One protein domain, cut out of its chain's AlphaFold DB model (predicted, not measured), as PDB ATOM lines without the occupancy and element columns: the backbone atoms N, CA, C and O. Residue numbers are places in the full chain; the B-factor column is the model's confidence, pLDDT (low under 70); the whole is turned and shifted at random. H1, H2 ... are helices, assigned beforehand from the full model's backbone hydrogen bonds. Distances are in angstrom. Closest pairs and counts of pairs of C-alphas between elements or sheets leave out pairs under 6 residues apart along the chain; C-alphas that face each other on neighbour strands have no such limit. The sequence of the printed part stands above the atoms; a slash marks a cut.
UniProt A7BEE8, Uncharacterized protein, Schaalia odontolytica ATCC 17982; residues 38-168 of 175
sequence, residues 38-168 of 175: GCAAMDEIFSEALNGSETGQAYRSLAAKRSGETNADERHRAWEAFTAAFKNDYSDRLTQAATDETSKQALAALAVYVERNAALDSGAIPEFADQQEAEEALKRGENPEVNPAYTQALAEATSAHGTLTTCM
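Overview. This is residues 38 to 168 of the 175 residues of an uncharacterized protein of Schaalia odontolytica ATCC 17982 (UniProt A7BEE8). Two pairs of helices that run opposite ways, the hairpin of H2 and H3 and the long pair H5 and H7, pack together through H3 and H5 at a steep tilt, while H1 and H4 pack on H5 near its first residues and H1 reaches across to the H2 and H3 pair. Beyond the far end of H5 and H7, H6 makes a separate small arm that touches no other helix. The printed part has 131 residues with seven named helices, H1 to H7 in chain order, and no named strand; the class is all helix. The whole is loose, with a radius of gyration of the C-alphas of 17.5 A, and only just flat, with spans of 53 by 38 by 21 A.

Along the chain. H1, residues 38 to 52, begins with C-alpha 38 at (58.508, -20.613, 5.301) and is 20.8 A long from first to last C-alpha. H2 is residues 54 to 63. H3, residues 72 to 89, is 25.4 A long. H4 is residues 91 to 97. H5, residues 101 to 121, is the longest helix at 30.0 A, and its C-alpha 121 is at (45.751, -45.526, 16.974). H6 is residues 131 to 140. H7, residues 148 to 167, is 28.8 A long and ends with C-alpha 167 at (51.425, -22.688, 9.593).

Arrangement. H1 and H2 touch only at the corner, about perpendicular at 84 degrees; their closest C-alphas are those of Leu 50 and Gly 56, 4.1 A. H1 and H3 only just touch, with 3 pairs of C-alphas within 8 A, the closest those of Ala 49 and Phe 86 at 6.8 A. H1 touches H4 at a steep tilt of 42 degrees, opposite ways, closest at the C-alphas of Gly 38 and Ala 97, 5.3 A. With residues 38 to 42 alone H1 touches H5, closest at the C-alphas of Cys 39 and Ser 103, 4.9 A. H1 also touches H7, about perpendicular at 82 degrees; the C-alphas of Cys 39 and Cys 167, the closest, are 4.9 A apart. H2 and H3 form a helical hairpin with a shallow tilt of 27 degrees, closest at the C-alphas of Thr 55 and Phe 82, 4.8 A. H3 touches H5 at a steep tilt of 48 degrees, opposite ways, closest at the C-alphas of Ala 84 and Val 114, 5.9 A. H4 and H5 form a helical hairpin, closest at the C-alphas of Leu 94 and Leu 107, 7.0 A. H5 and H7 touch with 32 pairs of C-alphas within 8 A, at a steep tilt of 40 degrees, opposite ways; the closest are those of Ala 109 and Ala 160, 4.6 A. H6 is apart from H5 and H7. In each of H1 to H7 every O i to N i+4 pair is within hydrogen-bond range.

Size, cuts and confidence. The two C-alphas farthest apart, those of Gln 96 and Arg 140, are 54.8 A apart. The printed part has no cut and no long link. The mean pLDDT of the printed part is 95.0, and no printed residue is under 70.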
ATOM      1  N   GLY A  38      58.164 -19.195   5.176       97.81
ATOM      2  CA  GLY A  38      58.508 -20.613   5.301       97.81
ATOM      3  C   GLY A  38      57.263 -21.484   5.458       97.81
ATOM      4  O   GLY A  38      57.158 -22.547   4.853       97.81
ATOM      5  N   CYS A  39      56.265 -20.992   6.191       97.94
ATOM      6  CA  CYS A  39      54.968 -21.645   6.313       97.94
ATOM      7  C   CYS A  39      54.203 -21.711   4.982       97.94
ATOM      8  O   CYS A  39      53.638 -22.752   4.663       97.94
ATOM      9  N   ALA A  40      54.251 -20.655   4.165       97.19
ATOM     10  CA  ALA A  40      53.681 -20.676   2.817       97.19
ATOM     11  C   ALA A  40      54.361 -21.735   1.932       97.19
ATOM     12  O   ALA A  40      53.684 -22.506   1.262       97.19
ATOM     13  N   ALA A  41      55.692 -21.834   1.986       98.19
ATOM     14  CA  ALA A  41      56.430 -22.850   1.238       98.19
ATOM     15  C   ALA A  41      56.092 -24.282   1.702       98.19
ATOM     16  O   ALA A  41      55.942 -25.184   0.879       98.19
ATOM     17  N   MET A  42      55.935 -24.503   3.012       98.44
ATOM     18  CA  MET A  42      55.481 -25.796   3.540       98.44
ATOM     19  C   MET A  42      54.048 -26.131   3.100       98.44
ATOM     20  O   MET A  42      53.781 -27.272   2.730       98.44
ATOM     21  N   ASP A  43      53.150 -25.146   3.093       97.56
ATOM     22  CA  ASP A  43      51.756 -25.296   2.660       97.56
ATOM     23  C   ASP A  43      51.627 -25.629   1.164       97.56
ATOM     24  O   ASP A  43      50.801 -26.457   0.769       97.56
ATOM     25  N   GLU A  44      52.485 -25.044   0.327       97.62
ATOM     26  CA  GLU A  44      52.587 -25.393  -1.093       97.62
ATOM     27  C   GLU A  44      53.033 -26.849  -1.274       97.62
ATOM     28  O   GLU A  44      52.406 -27.594  -2.031       97.62
ATOM     29  N   ILE A  45      54.065 -27.285  -0.539       98.44
ATOM     30  CA  ILE A  45      54.537 -28.679  -0.559       98.44
ATOM     31  C   ILE A  45      53.429 -29.630  -0.089       98.44
ATOM     32  O   ILE A  45      53.211 -30.671  -0.709       98.44
ATOM     33  N   PHE A  46      52.705 -29.270   0.974       97.81
ATOM     34  CA  PHE A  46      51.552 -30.023   1.461       97.81
ATOM     35  C   PHE A  46      50.468 -30.156   0.390       97.81
ATOM     36  O   PHE A  46      50.013 -31.263   0.098       97.81
ATOM     37  N   SER A  47      50.080 -29.045  -0.232       96.50
ATOM     38  CA  SER A  47      49.038 -29.016  -1.257       96.50
ATOM     39  C   SER A  47      49.438 -29.815  -2.498       96.50
ATOM     40  O   SER A  47      48.614 -30.531  -3.071       96.50
ATOM     41  N   GLU A  48      50.703 -29.737  -2.910       97.56
ATOM     42  CA  GLU A  48      51.253 -30.562  -3.984       97.56
ATOM     43  C   GLU A  48      51.182 -32.048  -3.620       97.56
ATOM     44  O   GLU A  48      50.633 -32.835  -4.391       97.56
ATOM     45  N   ALA A  49      51.657 -32.432  -2.432       97.94
ATOM     46  CA  ALA A  49      51.649 -33.818  -1.974       97.94
ATOM     47  C   ALA A  49      50.225 -34.380  -1.872       97.94
ATOM     48  O   ALA A  49      49.956 -35.484  -2.345       97.94
ATOM     49  N   LEU A  50      49.296 -33.605  -1.311       96.50
ATOM     50  CA  LEU A  50      47.893 -33.976  -1.154       96.50
ATOM     51  C   LEU A  50      47.219 -34.247  -2.512       96.50
ATOM     52  O   LEU A  50      46.369 -35.130  -2.622       96.50
ATOM     53  N   ASN A  51      47.603 -33.516  -3.561       95.56
ATOM     54  CA  ASN A  51      47.046 -33.684  -4.904       95.56
ATOM     55  C   ASN A  51      47.804 -34.709  -5.766       95.56
ATOM     56  O   ASN A  51      47.192 -35.372  -6.607       95.56
ATOM     57  N   GLY A  52      49.120 -34.821  -5.588       95.44
ATOM     58  CA  GLY A  52      50.017 -35.559  -6.478       95.44
ATOM     59  C   GLY A  52      50.426 -36.948  -5.990       95.44
ATOM     60  O   GLY A  52      50.739 -37.796  -6.822       95.44
ATOM     61  N   SER A  53      50.416 -37.204  -4.679       97.69
ATOM     62  CA  SER A  53      50.803 -38.509  -4.122       97.69
ATOM     63  C   SER A  53      49.658 -39.525  -4.156       97.69
ATOM     64  O   SER A  53      48.482 -39.163  -4.104       97.69
ATOM     65  N   GLU A  54      50.005 -40.814  -4.196       97.69
ATOM     66  CA  GLU A  54      49.033 -41.913  -4.133       97.69
ATOM     67  C   GLU A  54      48.203 -41.863  -2.840       97.69
ATOM     68  O   GLU A  54      46.973 -41.907  -2.883       97.69
ATOM     69  N   THR A  55      48.861 -41.693  -1.690       97.38
ATOM     70  CA  THR A  55      48.194 -41.606  -0.382       97.38
ATOM     71  C   THR A  55      47.333 -40.346  -0.258       97.38
ATOM     72  O   THR A  55      46.212 -40.419   0.247       97.38
ATOM     73  N   GLY A  56      47.787 -39.210  -0.800       96.44
ATOM     74  CA  GLY A  56      47.005 -37.972  -0.857       96.44
ATOM     75  C   GLY A  56      45.737 -38.117  -1.701       96.44
ATOM     76  O   GLY A  56      44.643 -37.751  -1.262       96.44
ATOM     77  N   GLN A  57      45.837 -38.733  -2.880       96.50
ATOM     78  CA  GLN A  57      44.681 -39.008  -3.737       96.50
ATOM     79  C   GLN A  57      43.700 -40.001  -3.100       96.50
ATOM     80  O   GLN A  57      42.483 -39.810  -3.215       96.50
ATOM     81  N   ALA A  58      44.203 -41.020  -2.397       95.62
ATOM     82  CA  ALA A  58      43.375 -41.964  -1.654       95.62
ATOM     83  C   ALA A  58      42.561 -41.256  -0.558       95.62
ATOM     84  O   ALA A  58      41.334 -41.395  -0.519       95.62
ATOM     85  N   TYR A  59      43.212 -40.428   0.267       94.88
ATOM     86  CA  TYR A  59      42.525 -39.628   1.283       94.88
ATOM     87  C   TYR A  59      41.494 -38.680   0.661       94.88
ATOM     88  O   TYR A  59      40.328 -38.706   1.051       94.88
ATOM     89  N   ARG A  60      41.871 -37.896  -0.358       92.88
ATOM     90  CA  ARG A  60      40.952 -36.956  -1.026       92.88
ATOM     91  C   ARG A  60      39.722 -37.644  -1.608       92.88
ATOM     92  O   ARG A  60      38.619 -37.111  -1.507       92.88
ATOM     93  N   SER A  61      39.898 -38.828  -2.194       92.69
ATOM     94  CA  SER A  61      38.790 -39.615  -2.741       92.69
ATOM     95  C   SER A  61      37.788 -40.008  -1.655       92.69
ATOM     96  O   SER A  61      36.586 -39.989  -1.899       92.69
ATOM     97  N   LEU A  62      38.264 -40.326  -0.448       92.12
ATOM     98  CA  LEU A  62      37.408 -40.624   0.701       92.12
ATOM     99  C   LEU A  62      36.828 -39.358   1.346       92.12
ATOM    100  O   LEU A  62      35.672 -39.369   1.762       92.12
ATOM    101  N   ALA A  63      37.580 -38.260   1.389       87.44
ATOM    102  CA  ALA A  63      37.114 -36.975   1.909       87.44
ATOM    103  C   ALA A  63      35.998 -36.356   1.045       87.44
ATOM    104  O   ALA A  63      35.126 -35.669   1.567       87.44
ATOM    105  N   ALA A  64      35.986 -36.630  -0.265       87.81
ATOM    106  CA  ALA A  64      34.951 -36.159  -1.187       87.81
ATOM    107  C   ALA A  64      33.628 -36.948  -1.108       87.81
ATOM    108  O   ALA A  64      32.607 -36.494  -1.629       87.81
ATOM    109  N   LYS A  65      33.631 -38.134  -0.486       87.31
ATOM    110  CA  LYS A  65      32.435 -38.970  -0.332       87.31
ATOM    111  C   LYS A  65      31.445 -38.346   0.649       87.31
ATOM    112  O   LYS A  65      31.829 -37.796   1.680       87.31
ATOM    113  N   ARG A  66      30.147 -38.490   0.368       79.31
ATOM    114  CA  ARG A  66      29.087 -37.995   1.259       79.31
ATOM    115  C   ARG A  66      28.962 -38.859   2.515       79.31
ATOM    116  O   ARG A  66      29.400 -40.010   2.559       79.31
ATOM    117  N   SER A  67      28.302 -38.312   3.534       70.31
ATOM    118  CA  SER A  67      27.914 -39.064   4.730       70.31
ATOM    119  C   SER A  67      27.127 -40.323   4.343       70.31
ATOM    120  O   SER A  67      26.088 -40.225   3.694       70.31
ATOM    121  N   GLY A  68      27.638 -41.497   4.727       70.31
ATOM    122  CA  GLY A  68      27.066 -42.808   4.391       70.31
ATOM    123  C   GLY A  68      27.774 -43.562   3.258       70.31
ATOM    124  O   GLY A  68      27.574 -44.764   3.129       70.31
ATOM    125  N   GLU A  69      28.640 -42.907   2.476       79.44
ATOM    126  CA  GLU A  69      29.424 -43.551   1.402       79.44
ATOM    127  C   GLU A  69      30.812 -44.042   1.871       79.44
ATOM    128  O   GLU A  69      31.501 -44.790   1.173       79.44
ATOM    129  N   THR A  70      31.238 -43.602   3.055       79.31
ATOM    130  CA  THR A  70      32.427 -44.065   3.786       79.31
ATOM    131  C   THR A  70      32.246 -43.751   5.270       79.31
ATOM    132  O   THR A  70      31.502 -42.825   5.629       79.31
ATOM    133  N   ASN A  71      32.890 -44.532   6.135       84.44
ATOM    134  CA  ASN A  71      32.872 -44.298   7.577       84.44
ATOM    135  C   ASN A  71      34.029 -43.375   8.009       84.44
ATOM    136  O   ASN A  71      34.930 -43.058   7.230       84.44
ATOM    137  N   ALA A  72      33.956 -42.876   9.246       85.81
ATOM    138  CA  ALA A  72      34.982 -41.994   9.797       85.81
ATOM    139  C   ALA A  72      36.346 -42.696   9.872       85.81
ATOM    140  O   ALA A  72      37.341 -42.102   9.473       85.81
ATOM    141  N   ASP A  73      36.369 -43.969  10.267       88.62
ATOM    142  CA  ASP A  73      37.595 -44.752  10.439       88.62
ATOM    143  C   ASP A  73      38.377 -44.947   9.132       88.62
ATOM    144  O   ASP A  73      39.603 -44.952   9.126       88.62
ATOM    145  N   GLU A  74      37.693 -45.127   8.001       90.94
ATOM    146  CA  GLU A  74      38.316 -45.230   6.677       90.94
ATOM    147  C   GLU A  74      38.975 -43.916   6.268       90.94
ATOM    148  O   GLU A  74      40.112 -43.926   5.794       90.94
ATOM    149  N   ARG A  75      38.284 -42.786   6.475       91.06
ATOM    150  CA  ARG A  75      38.858 -41.456   6.226       91.06
ATOM    151  C   ARG A  75      40.051 -41.195   7.138       91.06
ATOM    152  O   ARG A  75      41.070 -40.724   6.648       91.06
ATOM    153  N   HIS A  76      39.921 -41.544   8.416       91.44
ATOM    154  CA  HIS A  76      40.976 -41.423   9.419       91.44
ATOM    155  C   HIS A  76      42.220 -42.224   9.026       91.44
ATOM    156  O   HIS A  76      43.294 -41.661   8.869       91.44
ATOM    157  N   ARG A  77      42.069 -43.516   8.710       93.44
ATOM    158  CA  ARG A  77      43.192 -44.361   8.268       93.44
ATOM    159  C   ARG A  77      43.875 -43.843   7.003       93.44
ATOM    160  O   ARG A  77      45.095 -43.923   6.891       93.44
ATOM    161  N   ALA A  78      43.108 -43.340   6.037       95.06
ATOM    162  CA  ALA A  78      43.686 -42.773   4.822       95.06
ATOM    163  C   ALA A  78      44.419 -41.454   5.087       95.06
ATOM    164  O   ALA A  78      45.450 -41.197   4.468       95.06
ATOM    165  N   TRP A  79      43.906 -40.641   6.013       95.62
ATOM    166  CA  TRP A  79      44.579 -39.437   6.477       95.62
ATOM    167  C   TRP A  79      45.913 -39.768   7.151       95.62
ATOM    168  O   TRP A  79      46.935 -39.239   6.729       95.62
ATOM    169  N   GLU A  80      45.932 -40.708   8.097       95.44
ATOM    170  CA  GLU A  80      47.160 -41.151   8.775       95.44
ATOM    171  C   GLU A  80      48.193 -41.731   7.802       95.44
ATOM    172  O   GLU A  80      49.383 -41.423   7.870       95.44
ATOM    173  N   ALA A  81      47.748 -42.527   6.824       97.00
ATOM    174  CA  ALA A  81      48.634 -43.032   5.780       97.00
ATOM    175  C   ALA A  81      49.251 -41.893   4.948       97.00
ATOM    176  O   ALA A  81      50.439 -41.934   4.615       97.00
ATOM    177  N   PHE A  82      48.462 -40.868   4.619       97.94
ATOM    178  CA  PHE A  82      48.951 -39.696   3.902       97.94
ATOM    179  C   PHE A  82      49.913 -38.859   4.741       97.94
ATOM    180  O   PHE A  82      50.985 -38.533   4.244       97.94
ATOM    181  N   THR A  83      49.594 -38.531   5.992       97.50
ATOM    182  CA  THR A  83      50.459 -37.692   6.837       97.50
ATOM    183  C   THR A  83      51.780 -38.385   7.166       97.50
ATOM    184  O   THR A  83      52.828 -37.734   7.151       97.50
ATOM    185  N   ALA A  84      51.769 -39.708   7.362       97.75
ATOM    186  CA  ALA A  84      52.982 -40.500   7.519       97.75
ATOM    187  C   ALA A  84      53.855 -40.486   6.253       97.75
ATOM    188  O   ALA A  84      55.057 -40.221   6.340       97.75
ATOM    189  N   ALA A  85      53.262 -40.719   5.076       98.19
ATOM    190  CA  ALA A  85      53.975 -40.633   3.800       98.19
ATOM    191  C   ALA A  85      54.502 -39.212   3.550       98.19
ATOM    192  O   ALA A  85      55.665 -39.031   3.214       98.19
ATOM    193  N   PHE A  86      53.685 -38.191   3.807       98.25
ATOM    194  CA  PHE A  86      54.045 -36.786   3.657       98.25
ATOM    195  C   PHE A  86      55.266 -36.409   4.502       98.25
ATOM    196  O   PHE A  86      56.239 -35.874   3.970       98.25
ATOM    197  N   LYS A  87      55.258 -36.750   5.799       98.00
ATOM    198  CA  LYS A  87      56.394 -36.519   6.704       98.00
ATOM    199  C   LYS A  87      57.681 -37.160   6.183       98.00
ATOM    200  O   LYS A  87      58.742 -36.554   6.305       98.00
ATOM    201  N   ASN A  88      57.602 -38.379   5.654       97.75
ATOM    202  CA  ASN A  88      58.783 -39.152   5.274       97.75
ATOM    203  C   ASN A  88      59.287 -38.781   3.871       97.75
ATOM    204  O   ASN A  88      60.446 -38.389   3.717       97.75
ATOM    205  N   ASP A  89      58.412 -38.836   2.870       98.19
ATOM    206  CA  ASP A  89      58.756 -38.704   1.451       98.19
ATOM    207  C   ASP A  89      59.088 -37.257   1.056       98.19
ATOM    208  O   ASP A  89      59.841 -37.025   0.112       98.19
ATOM    209  N   TYR A  90      58.558 -36.270   1.791       98.00
ATOM    210  CA  TYR A  90      58.799 -34.843   1.543       98.00
ATOM    211  C   TYR A  90      59.735 -34.204   2.581       98.00
ATOM    212  O   TYR A  90      59.928 -32.988   2.560       98.00
ATOM    213  N   SER A  91      60.353 -34.999   3.462       98.00
ATOM    214  CA  SER A  91      61.188 -34.537   4.587       98.00
ATOM    215  C   SER A  91      62.272 -33.521   4.195       98.00
ATOM    216  O   SER A  91      62.372 -32.454   4.810       98.00
ATOM    217  N   ASP A  92      63.043 -33.799   3.142       98.38
ATOM    218  CA  ASP A  92      64.101 -32.901   2.659       98.38
ATOM    219  C   ASP A  92      63.544 -31.559   2.170       98.38
ATOM    220  O   ASP A  92      64.088 -30.497   2.484       98.38
ATOM    221  N   ARG A  93      62.433 -31.591   1.424       98.50
ATOM    222  CA  ARG A  93      61.771 -30.384   0.905       98.50
ATOM    223  C   ARG A  93      61.190 -29.549   2.038       98.50
ATOM    224  O   ARG A  93      61.352 -28.333   2.041       98.50
ATOM    225  N   LEU A  94      60.559 -30.195   3.016       98.44
ATOM    226  CA  LEU A  94      60.006 -29.531   4.194       98.44
ATOM    227  C   LEU A  94      61.109 -28.895   5.047       98.44
ATOM    228  O   LEU A  94      60.960 -27.762   5.497       98.44
ATOM    229  N   THR A  95      62.248 -29.571   5.197       98.44
ATOM    230  CA  THR A  95      63.424 -29.024   5.892       98.44
ATOM    231  C   THR A  95      63.977 -27.787   5.186       98.44
ATOM    232  O   THR A  95      64.334 -26.813   5.842       98.44
ATOM    233  N   GLN A  96      64.019 -27.794   3.850       98.44
ATOM    234  CA  GLN A  96      64.448 -26.634   3.060       98.44
ATOM    235  C   GLN A  96      63.446 -25.474   3.128       98.44
ATOM    236  O   GLN A  96      63.860 -24.317   3.169       98.44
ATOM    237  N   ALA A  97      62.145 -25.772   3.160       97.88
ATOM    238  CA  ALA A  97      61.083 -24.776   3.285       97.88
ATOM    239  C   ALA A  97      61.012 -24.141   4.684       97.88
ATOM    240  O   ALA A  97      60.601 -22.988   4.812       97.88
ATOM    241  N   ALA A  98      61.440 -24.858   5.727       97.50
ATOM    242  CA  ALA A  98      61.412 -24.404   7.116       97.50
ATOM    243  C   ALA A  98      62.496 -23.345   7.433       97.50
ATOM    244  O   ALA A  98      63.434 -23.567   8.207       97.50
ATOM    245  N   THR A  99      62.392 -22.167   6.815       97.69
ATOM    246  CA  THR A  99      63.415 -21.113   6.883       97.69
ATOM    247  C   THR A  99      63.313 -20.219   8.120       97.69
ATOM    248  O   THR A  99      64.330 -19.721   8.607       97.69
ATOM    249  N   ASP A 100      62.107 -20.030   8.652       97.56
ATOM    250  CA  ASP A 100      61.823 -19.177   9.812       97.56
ATOM    251  C   ASP A 100      61.361 -19.984  11.031       97.56
ATOM    252  O   ASP A 100      61.045 -21.168  10.933       97.56
ATOM    253  N   GLU A 101      61.352 -19.347  12.200       97.56
ATOM    254  CA  GLU A 101      61.064 -20.016  13.472       97.56
ATOM    255  C   GLU A 101      59.683 -20.691  13.489       97.56
ATOM    256  O   GLU A 101      59.567 -21.837  13.916       97.56
ATOM    257  N   THR A 102      58.653 -20.037  12.945       96.44
ATOM    258  CA  THR A 102      57.296 -20.598  12.876       96.44
ATOM    259  C   THR A 102      57.256 -21.849  11.997       96.44
ATOM    260  O   THR A 102      56.708 -22.872  12.403       96.44
ATOM    261  N   SER A 103      57.899 -21.812  10.830       97.88
ATOM    262  CA  SER A 103      57.980 -22.973   9.932       97.88
ATOM    263  C   SER A 103      58.803 -24.137  10.512       97.88
ATOM    264  O   SER A 103      58.444 -25.301  10.349       97.88
ATOM    265  N   LYS A 104      59.860 -23.856  11.287       98.56
ATOM    266  CA  LYS A 104      60.635 -24.891  12.001       98.56
ATOM    267  C   LYS A 104      59.827 -25.552  13.109       98.56
ATOM    268  O   LYS A 104      59.886 -26.770  13.265       98.56
ATOM    269  N   GLN A 105      59.045 -24.766  13.845       98.25
ATOM    270  CA  GLN A 105      58.113 -25.289  14.844       98.25
ATOM    271  C   GLN A 105      57.042 -26.166  14.196       98.25
ATOM    272  O   GLN A 105      56.748 -27.236  14.717       98.25
ATOM    273  N   ALA A 106      56.517 -25.775  13.032       98.25
ATOM    274  CA  ALA A 106      55.575 -26.600  12.282       98.25
ATOM    275  C   ALA A 106      56.201 -27.907  11.778       98.25
ATOM    276  O   ALA A 106      55.570 -28.956  11.862       98.25
ATOM    277  N   LEU A 107      57.454 -27.879  11.319       98.50
ATOM    278  CA  LEU A 107      58.167 -29.094  10.921       98.50
ATOM    279  C   LEU A 107      58.353 -30.060  12.103       98.50
ATOM    280  O   LEU A 107      58.114 -31.260  11.967       98.50
ATOM    281  N   ALA A 108      58.723 -29.542  13.276       98.50
ATOM    282  CA  ALA A 108      58.801 -30.342  14.496       98.50
ATOM    283  C   ALA A 108      57.418 -30.872  14.922       98.50
ATOM    284  O   ALA A 108      57.284 -32.044  15.276       98.50
ATOM    285  N   ALA A 109      56.381 -30.036  14.830       98.38
ATOM    286  CA  ALA A 109      55.004 -30.422  15.118       98.38
ATOM    287  C   ALA A 109      54.509 -31.528  14.178       98.38
ATOM    288  O   ALA A 109      53.838 -32.442  14.641       98.38
ATOM    289  N   LEU A 110      54.883 -31.519  12.894       98.44
ATOM    290  CA  LEU A 110      54.524 -32.587  11.953       98.44
ATOM    291  C   LEU A 110      55.051 -33.946  12.422       98.44
ATOM    292  O   LEU A 110      54.341 -34.948  12.342       98.44
ATOM    293  N   ALA A 111      56.282 -33.982  12.939       97.88
ATOM    294  CA  ALA A 111      56.854 -35.209  13.478       97.88
ATOM    295  C   ALA A 111      56.081 -35.710  14.702       97.88
ATOM    296  O   ALA A 111      55.646 -36.861  14.710       97.88
ATOM    297  N   VAL A 112      55.834 -34.829  15.676       98.31
ATOM    298  CA  VAL A 112      55.057 -35.154  16.885       98.31
ATOM    299  C   VAL A 112      53.651 -35.622  16.525       98.31
ATOM    300  O   VAL A 112      53.191 -36.631  17.050       98.31
ATOM    301  N   TYR A 113      52.983 -34.922  15.611       97.81
ATOM    302  CA  TYR A 113      51.634 -35.242  15.171       97.81
ATOM    303  C   TYR A 113      51.549 -36.663  14.608       97.81
ATOM    304  O   TYR A 113      50.744 -37.458  15.085       97.81
ATOM    305  N   VAL A 114      52.404 -37.011  13.642       97.50
ATOM    306  CA  VAL A 114      52.393 -38.348  13.026       97.50
ATOM    307  C   VAL A 114      52.757 -39.430  14.046       97.50
ATOM    308  O   VAL A 114      52.115 -40.473  14.107       97.50
ATOM    309  N   GLU A 115      53.777 -39.196  14.872       97.31
ATOM    310  CA  GLU A 115      54.251 -40.198  15.833       97.31
ATOM    311  C   GLU A 115      53.240 -40.458  16.954       97.31
ATOM    312  O   GLU A 115      53.054 -41.607  17.362       97.31
ATOM    313  N   ARG A 116      52.570 -39.413  17.454       97.50
ATOM    314  CA  ARG A 116      51.567 -39.552  18.514       97.50
ATOM    315  C   ARG A 116      50.276 -40.167  18.013       97.50
ATOM    316  O   ARG A 116      49.806 -41.091  18.668       97.50
ATOM    317  N   ASN A 117      49.753 -39.740  16.864       95.12
ATOM    318  CA  ASN A 117      48.547 -40.360  16.311       95.12
ATOM    319  C   ASN A 117      48.784 -41.840  15.985       95.12
ATOM    320  O   ASN A 117      47.998 -42.679  16.413       95.12
ATOM    321  N   ALA A 118      49.933 -42.206  15.402       95.56
ATOM    322  CA  ALA A 118      50.270 -43.614  15.174       95.56
ATOM    323  C   ALA A 118      50.347 -44.442  16.477       95.56
ATOM    324  O   ALA A 118      49.908 -45.596  16.521       95.56
ATOM    325  N   ALA A 119      50.908 -43.878  17.553       96.31
ATOM    326  CA  ALA A 119      51.009 -44.560  18.843       96.31
ATOM    327  C   ALA A 119      49.649 -44.711  19.552       96.31
ATOM    328  O   ALA A 119      49.405 -45.739  20.185       96.31
ATOM    329  N   LEU A 120      48.779 -43.704  19.432       95.31
ATOM    330  CA  LEU A 120      47.413 -43.723  19.953       95.31
ATOM    331  C   LEU A 120      46.552 -44.733  19.178       95.31
ATOM    332  O   LEU A 120      45.964 -45.626  19.782       95.31
ATOM    333  N   ASP A 121      46.567 -44.672  17.846       93.12
ATOM    334  CA  ASP A 121      45.751 -45.526  16.974       93.12
ATOM    335  C   ASP A 121      46.132 -47.006  17.039       93.12
ATOM    336  O   ASP A 121      45.276 -47.887  16.962       93.12
ATOM    337  N   SER A 122      47.426 -47.305  17.174       93.88
ATOM    338  CA  SER A 122      47.898 -48.687  17.319       93.88
ATOM    339  C   SER A 122      47.625 -49.279  18.703       93.88
ATOM    340  O   SER A 122      47.840 -50.476  18.904       93.88
ATOM    341  N   GLY A 123      47.196 -48.461  19.670       93.62
ATOM    342  CA  GLY A 123      47.068 -48.859  21.069       93.62
ATOM    343  C   GLY A 123      48.412 -49.087  21.768       93.62
ATOM    344  O   GLY A 123      48.435 -49.636  22.869       93.62
ATOM    345  N   ALA A 124      49.534 -48.667  21.165       96.12
ATOM    346  CA  ALA A 124      50.846 -48.704  21.815       96.12
ATOM    347  C   ALA A 124      50.860 -47.854  23.097       96.12
ATOM    348  O   ALA A 124      51.570 -48.177  24.050       96.12
ATOM    349  N   ILE A 125      50.047 -46.794  23.125       95.25
ATOM    350  CA  ILE A 125      49.689 -46.058  24.336       95.25
ATOM    351  C   ILE A 125      48.224 -46.390  24.658       95.25
ATOM    352  O   ILE A 125      47.331 -45.833  24.019       95.25
ATOM    353  N   PRO A 126      47.948 -47.299  25.610       94.62
ATOM    354  CA  PRO A 126      46.580 -47.678  25.941       94.62
ATOM    355  C   PRO A 126      45.850 -46.531  26.644       94.62
ATOM    356  O   PRO A 126      46.455 -45.826  27.454       94.62
ATOM    357  N   GLU A 127      44.554 -46.383  26.366       94.50
ATOM    358  CA  GLU A 127      43.694 -45.337  26.941       94.50
ATOM    359  C   GLU A 127      43.567 -45.436  28.466       94.50
ATOM    360  O   GLU A 127      43.646 -44.427  29.165       94.50
ATOM    361  N   PHE A 128      43.431 -46.651  28.995       96.38
ATOM    362  CA  PHE A 128      43.280 -46.901  30.428       96.38
ATOM    363  C   PHE A 128      44.579 -47.396  31.057       96.38
ATOM    364  O   PHE A 128      45.368 -48.084  30.405       96.38
ATOM    365  N   ALA A 129      44.794 -47.039  32.326       93.44
ATOM    366  CA  ALA A 129      45.964 -47.475  33.087       93.44
ATOM    367  C   ALA A 129      45.989 -49.007  33.249       93.44
ATOM    368  O   ALA A 129      47.036 -49.631  33.079       93.44
ATOM    369  N   ASP A 130      44.816 -49.599  33.489       93.69
ATOM    370  CA  ASP A 130      44.571 -51.040  33.472       93.69
ATOM    371  C   ASP A 130      43.261 -51.318  32.716       93.69
ATOM    372  O   ASP A 130      42.206 -50.776  33.049       93.69
ATOM    373  N   GLN A 131      43.320 -52.146  31.669       91.25
ATOM    374  CA  GLN A 131      42.144 -52.446  30.845       91.25
ATOM    375  C   GLN A 131      41.121 -53.338  31.555       91.25
ATOM    376  O   GLN A 131      39.921 -53.157  31.356       91.25
ATOM    377  N   GLN A 132      41.565 -54.290  32.377       93.31
ATOM    378  CA  GLN A 132      40.644 -55.171  33.094       93.31
ATOM    379  C   GLN A 132      39.925 -54.397  34.193       93.31
ATOM    380  O   GLN A 132      38.702 -54.486  34.307       93.31
ATOM    381  N   GLU A 133      40.655 -53.575  34.945       93.50
ATOM    382  CA  GLU A 133      40.050 -52.720  35.963       93.50
ATOM    383  C   GLU A 133      39.104 -51.687  35.339       93.50
ATOM    384  O   GLU A 133      38.012 -51.460  35.863       93.50
ATOM    385  N   ALA A 134      39.460 -51.127  34.177       93.81
ATOM    386  CA  ALA A 134      38.580 -50.235  33.430       93.81
ATOM    387  C   ALA A 134      37.264 -50.913  33.030       93.81
ATOM    388  O   ALA A 134      36.189 -50.351  33.246       93.81
ATOM    389  N   GLU A 135      37.313 -52.134  32.497       93.69
ATOM    390  CA  GLU A 135      36.099 -52.887  32.174       93.69
ATOM    391  C   GLU A 135      35.224 -53.145  33.404       93.69
ATOM    392  O   GLU A 135      33.993 -53.089  33.322       93.69
ATOM    393  N   GLU A 136      35.830 -53.469  34.543       95.12
ATOM    394  CA  GLU A 136      35.094 -53.705  35.780       95.12
ATOM    395  C   GLU A 136      34.485 -52.421  36.350       95.12
ATOM    396  O   GLU A 136      33.322 -52.437  36.760       95.12
ATOM    397  N   ALA A 137      35.222 -51.309  36.327       93.81
ATOM    398  CA  ALA A 137      34.720 -49.993  36.708       93.81
ATOM    399  C   ALA A 137      33.514 -49.599  35.842       93.81
ATOM    400  O   ALA A 137      32.454 -49.269  36.379       93.81
ATOM    401  N   LEU A 138      33.604 -49.770  34.517       94.12
ATOM    402  CA  LEU A 138      32.489 -49.509  33.600       94.12
ATOM    403  C   LEU A 138      31.266 -50.385  33.906       94.12
ATOM    404  O   LEU A 138      30.140 -49.886  33.912       94.12
ATOM    405  N   LYS A 139      31.460 -51.674  34.226       95.00
ATOM    406  CA  LYS A 139      30.367 -52.582  34.631       95.00
ATOM    407  C   LYS A 139      29.693 -52.140  35.936       95.00
ATOM    408  O   LYS A 139      28.501 -52.390  36.110       95.00
ATOM    409  N   ARG A 140      30.429 -51.482  36.838       95.50
ATOM    410  CA  ARG A 140      29.901 -50.892  38.082       95.50
ATOM    411  C   ARG A 140      29.304 -49.489  37.893       95.50
ATOM    412  O   ARG A 140      28.698 -48.973  38.827       95.50
ATOM    413  N   GLY A 141      29.426 -48.893  36.704       93.88
ATOM    414  CA  GLY A 141      29.011 -47.511  36.433       93.88
ATOM    415  C   GLY A 141      29.981 -46.457  36.980       93.88
ATOM    416  O   GLY A 141      29.598 -45.301  37.157       93.88
ATOM    417  N   GLU A 142      31.217 -46.854  37.273       94.62
ATOM    418  CA  GLU A 142      32.310 -45.988  37.707       94.62
ATOM    419  C   GLU A 142      33.129 -45.521  36.496       94.62
ATOM    420  O   GLU A 142      33.120 -46.155  35.440       94.62
ATOM    421  N   ASN A 143      33.848 -44.406  36.648       91.94
ATOM    422  CA  ASN A 143      34.742 -43.921  35.602       91.94
ATOM    423  C   ASN A 143      36.119 -44.594  35.746       91.94
ATOM    424  O   ASN A 143      36.716 -44.470  36.819       91.94
ATOM    425  N   PRO A 144      36.633 -45.277  34.710       92.81
ATOM    426  CA  PRO A 144      37.961 -45.877  34.744       92.81
ATOM    427  C   PRO A 144      39.087 -44.873  34.968       92.81
ATOM    428  O   PRO A 144      38.987 -43.703  34.589       92.81
ATOM    429  N   GLU A 145      40.204 -45.362  35.500       94.81
ATOM    430  CA  GLU A 145      41.441 -44.593  35.531       94.81
ATOM    431  C   GLU A 145      42.065 -44.525  34.129       94.81
ATOM    432  O   GLU A 145      42.464 -45.531  33.532       94.81
ATOM    433  N   VAL A 146      42.142 -43.307  33.595       96.06
ATOM    434  CA  VAL A 146      42.774 -43.021  32.304       96.06
ATOM    435  C   VAL A 146      44.288 -43.040  32.476       96.06
ATOM    436  O   VAL A 146      44.826 -42.474  33.426       96.06
ATOM    437  N   ASN A 147      44.988 -43.641  31.521       95.88
ATOM    438  CA  ASN A 147      46.438 -43.633  31.479       95.88
ATOM    439  C   ASN A 147      46.960 -42.187  31.319       95.88
ATOM    440  O   ASN A 147      46.664 -41.529  30.311       95.88
ATOM    441  N   PRO A 148      47.795 -41.680  32.246       96.81
ATOM    442  CA  PRO A 148      48.380 -40.347  32.117       96.81
ATOM    443  C   PRO A 148      49.180 -40.164  30.819       96.81
ATOM    444  O   PRO A 148      49.149 -39.085  30.228       96.81
ATOM    445  N   ALA A 149      49.840 -41.221  30.330       96.56
ATOM    446  CA  ALA A 149      50.589 -41.179  29.076       96.56
ATOM    447  C   ALA A 149      49.676 -41.018  27.851       96.56
ATOM    448  O   ALA A 149      50.057 -40.337  26.901       96.56
ATOM    449  N   TYR A 150      48.465 -41.585  27.882       96.31
ATOM    450  CA  TYR A 150      47.466 -41.396  26.826       96.31
ATOM    451  C   TYR A 150      46.995 -39.945  26.773       96.31
ATOM    452  O   TYR A 150      47.041 -39.309  25.722       96.31
ATOM    453  N   THR A 151      46.633 -39.389  27.932       96.75
ATOM    454  CA  THR A 151      46.216 -37.982  28.041       96.75
ATOM    455  C   THR A 151      47.315 -37.038  27.554       96.75
ATOM    456  O   THR A 151      47.045 -36.093  26.811       96.75
ATOM    457  N   GLN A 152      48.568 -37.306  27.931       97.69
ATOM    458  CA  GLN A 152      49.709 -36.521  27.476       97.69
ATOM    459  C   GLN A 152      49.913 -36.634  25.958       97.69
ATOM    460  O   GLN A 152      50.066 -35.614  25.290       97.69
ATOM    461  N   ALA A 153      49.884 -37.845  25.402       96.81
ATOM    462  CA  ALA A 153      50.046 -38.063  23.966       96.81
ATOM    463  C   ALA A 153      48.944 -37.372  23.148       96.81
ATOM    464  O   ALA A 153      49.242 -36.749  22.129       96.81
ATOM    465  N   LEU A 154      47.696 -37.412  23.624       96.44
ATOM    466  CA  LEU A 154      46.571 -36.712  23.007       96.44
ATOM    467  C   LEU A 154      46.755 -35.187  23.043       96.44
ATOM    468  O   LEU A 154      46.516 -34.507  22.042       96.44
ATOM    469  N   ALA A 155      47.217 -34.639  24.170       97.31
ATOM    470  CA  ALA A 155      47.507 -33.212  24.294       97.31
ATOM    471  C   ALA A 155      48.655 -32.776  23.365       97.31
ATOM    472  O   ALA A 155      48.564 -31.730  22.721       97.31
ATOM    473  N   GLU A 156      49.711 -33.588  23.251       97.69
ATOM    474  CA  GLU A 156      50.831 -33.350  22.332       97.69
ATOM    475  C   GLU A 156      50.372 -33.372  20.866       97.69
ATOM    476  O   GLU A 156      50.687 -32.443  20.120       97.69
ATOM    477  N   ALA A 157      49.570 -34.366  20.464       96.56
ATOM    478  CA  ALA A 157      49.000 -34.452  19.118       96.56
ATOM    479  C   ALA A 157      48.086 -33.256  18.799       96.56
ATOM    480  O   ALA A 157      48.186 -32.667  17.722       96.56
ATOM    481  N   THR A 158      47.243 -32.850  19.755       95.94
ATOM    482  CA  THR A 158      46.329 -31.701  19.620       95.94
ATOM    483  C   THR A 158      47.096 -30.388  19.472       95.94
ATOM    484  O   THR A 158      46.803 -29.580  18.591       95.94
ATOM    485  N   SER A 159      48.114 -30.174  20.310       97.19
ATOM    486  CA  SER A 159      48.978 -28.992  20.236       97.19
ATOM    487  C   SER A 159      49.703 -28.926  18.889       97.19
ATOM    488  O   SER A 159      49.663 -27.900  18.205       97.19
ATOM    489  N   ALA A 160      50.282 -30.052  18.459       97.62
ATOM    490  CA  ALA A 160      50.947 -30.166  17.171       97.62
ATOM    491  C   ALA A 160      49.996 -29.873  16.000       97.62
ATOM    492  O   ALA A 160      50.347 -29.111  15.100       97.62
ATOM    493  N   HIS A 161      48.769 -30.399  16.038       96.12
ATOM    494  CA  HIS A 161      47.738 -30.097  15.046       96.12
ATOM    495  C   HIS A 161      47.437 -28.590  14.961       96.12
ATOM    496  O   HIS A 161      47.341 -28.034  13.863       96.12
ATOM    497  N   GLY A 162      47.336 -27.906  16.105       94.81
ATOM    498  CA  GLY A 162      47.143 -26.455  16.159       94.81
ATOM    499  C   GLY A 162      48.297 -25.674  15.521       94.81
ATOM    500  O   GLY A 162      48.066 -24.731  14.757       94.81
ATOM    501  N   THR A 163      49.543 -26.092  15.765       96.31
ATOM    502  CA  THR A 163      50.727 -25.510  15.111       96.31
ATOM    503  C   THR A 163      50.696 -25.720  13.596       96.31
ATOM    504  O   THR A 163      50.950 -24.777  12.845       96.31
ATOM    505  N   LEU A 164      50.348 -26.926  13.137       96.62
ATOM    506  CA  LEU A 164      50.276 -27.255  11.710       96.62
ATOM    507  C   LEU A 164      49.199 -26.441  10.997       96.62
ATOM    508  O   LEU A 164      49.500 -25.826   9.983       96.62
ATOM    509  N   THR A 165      48.001 -26.347  11.572       94.25
ATOM    510  CA  THR A 165      46.889 -25.550  11.026       94.25
ATOM    511  C   THR A 165      47.228 -24.061  10.950       94.25
ATOM    512  O   THR A 165      46.838 -23.369  10.013       94.25
ATOM    513  N   THR A 166      47.984 -23.547  11.926       93.06
ATOM    514  CA  THR A 166      48.434 -22.145  11.920       93.06
ATOM    515  C   THR A 166      49.461 -21.886  10.816       93.06
ATOM    516  O   THR A 166      49.465 -20.818  10.204       93.06
ATOM    517  N   CYS A 167      50.356 -22.844  10.571       96.19
ATOM    518  CA  CYS A 167      51.425 -22.688   9.593       96.19
ATOM    519  C   CYS A 167      50.960 -22.981   8.163       96.19
ATOM    520  O   CYS A 167      51.234 -22.195   7.264       96.19
ATOM    521  N   MET A 168      50.236 -24.077   7.950       95.38
ATOM    522  CA  MET A 168      49.782 -24.548   6.645       95.38
ATOM    523  C   MET A 168      48.260 -24.427   6.562       95.38
ATOM    524  O   MET A 168      47.556 -25.296   7.071       95.38
TER     525      MET A 168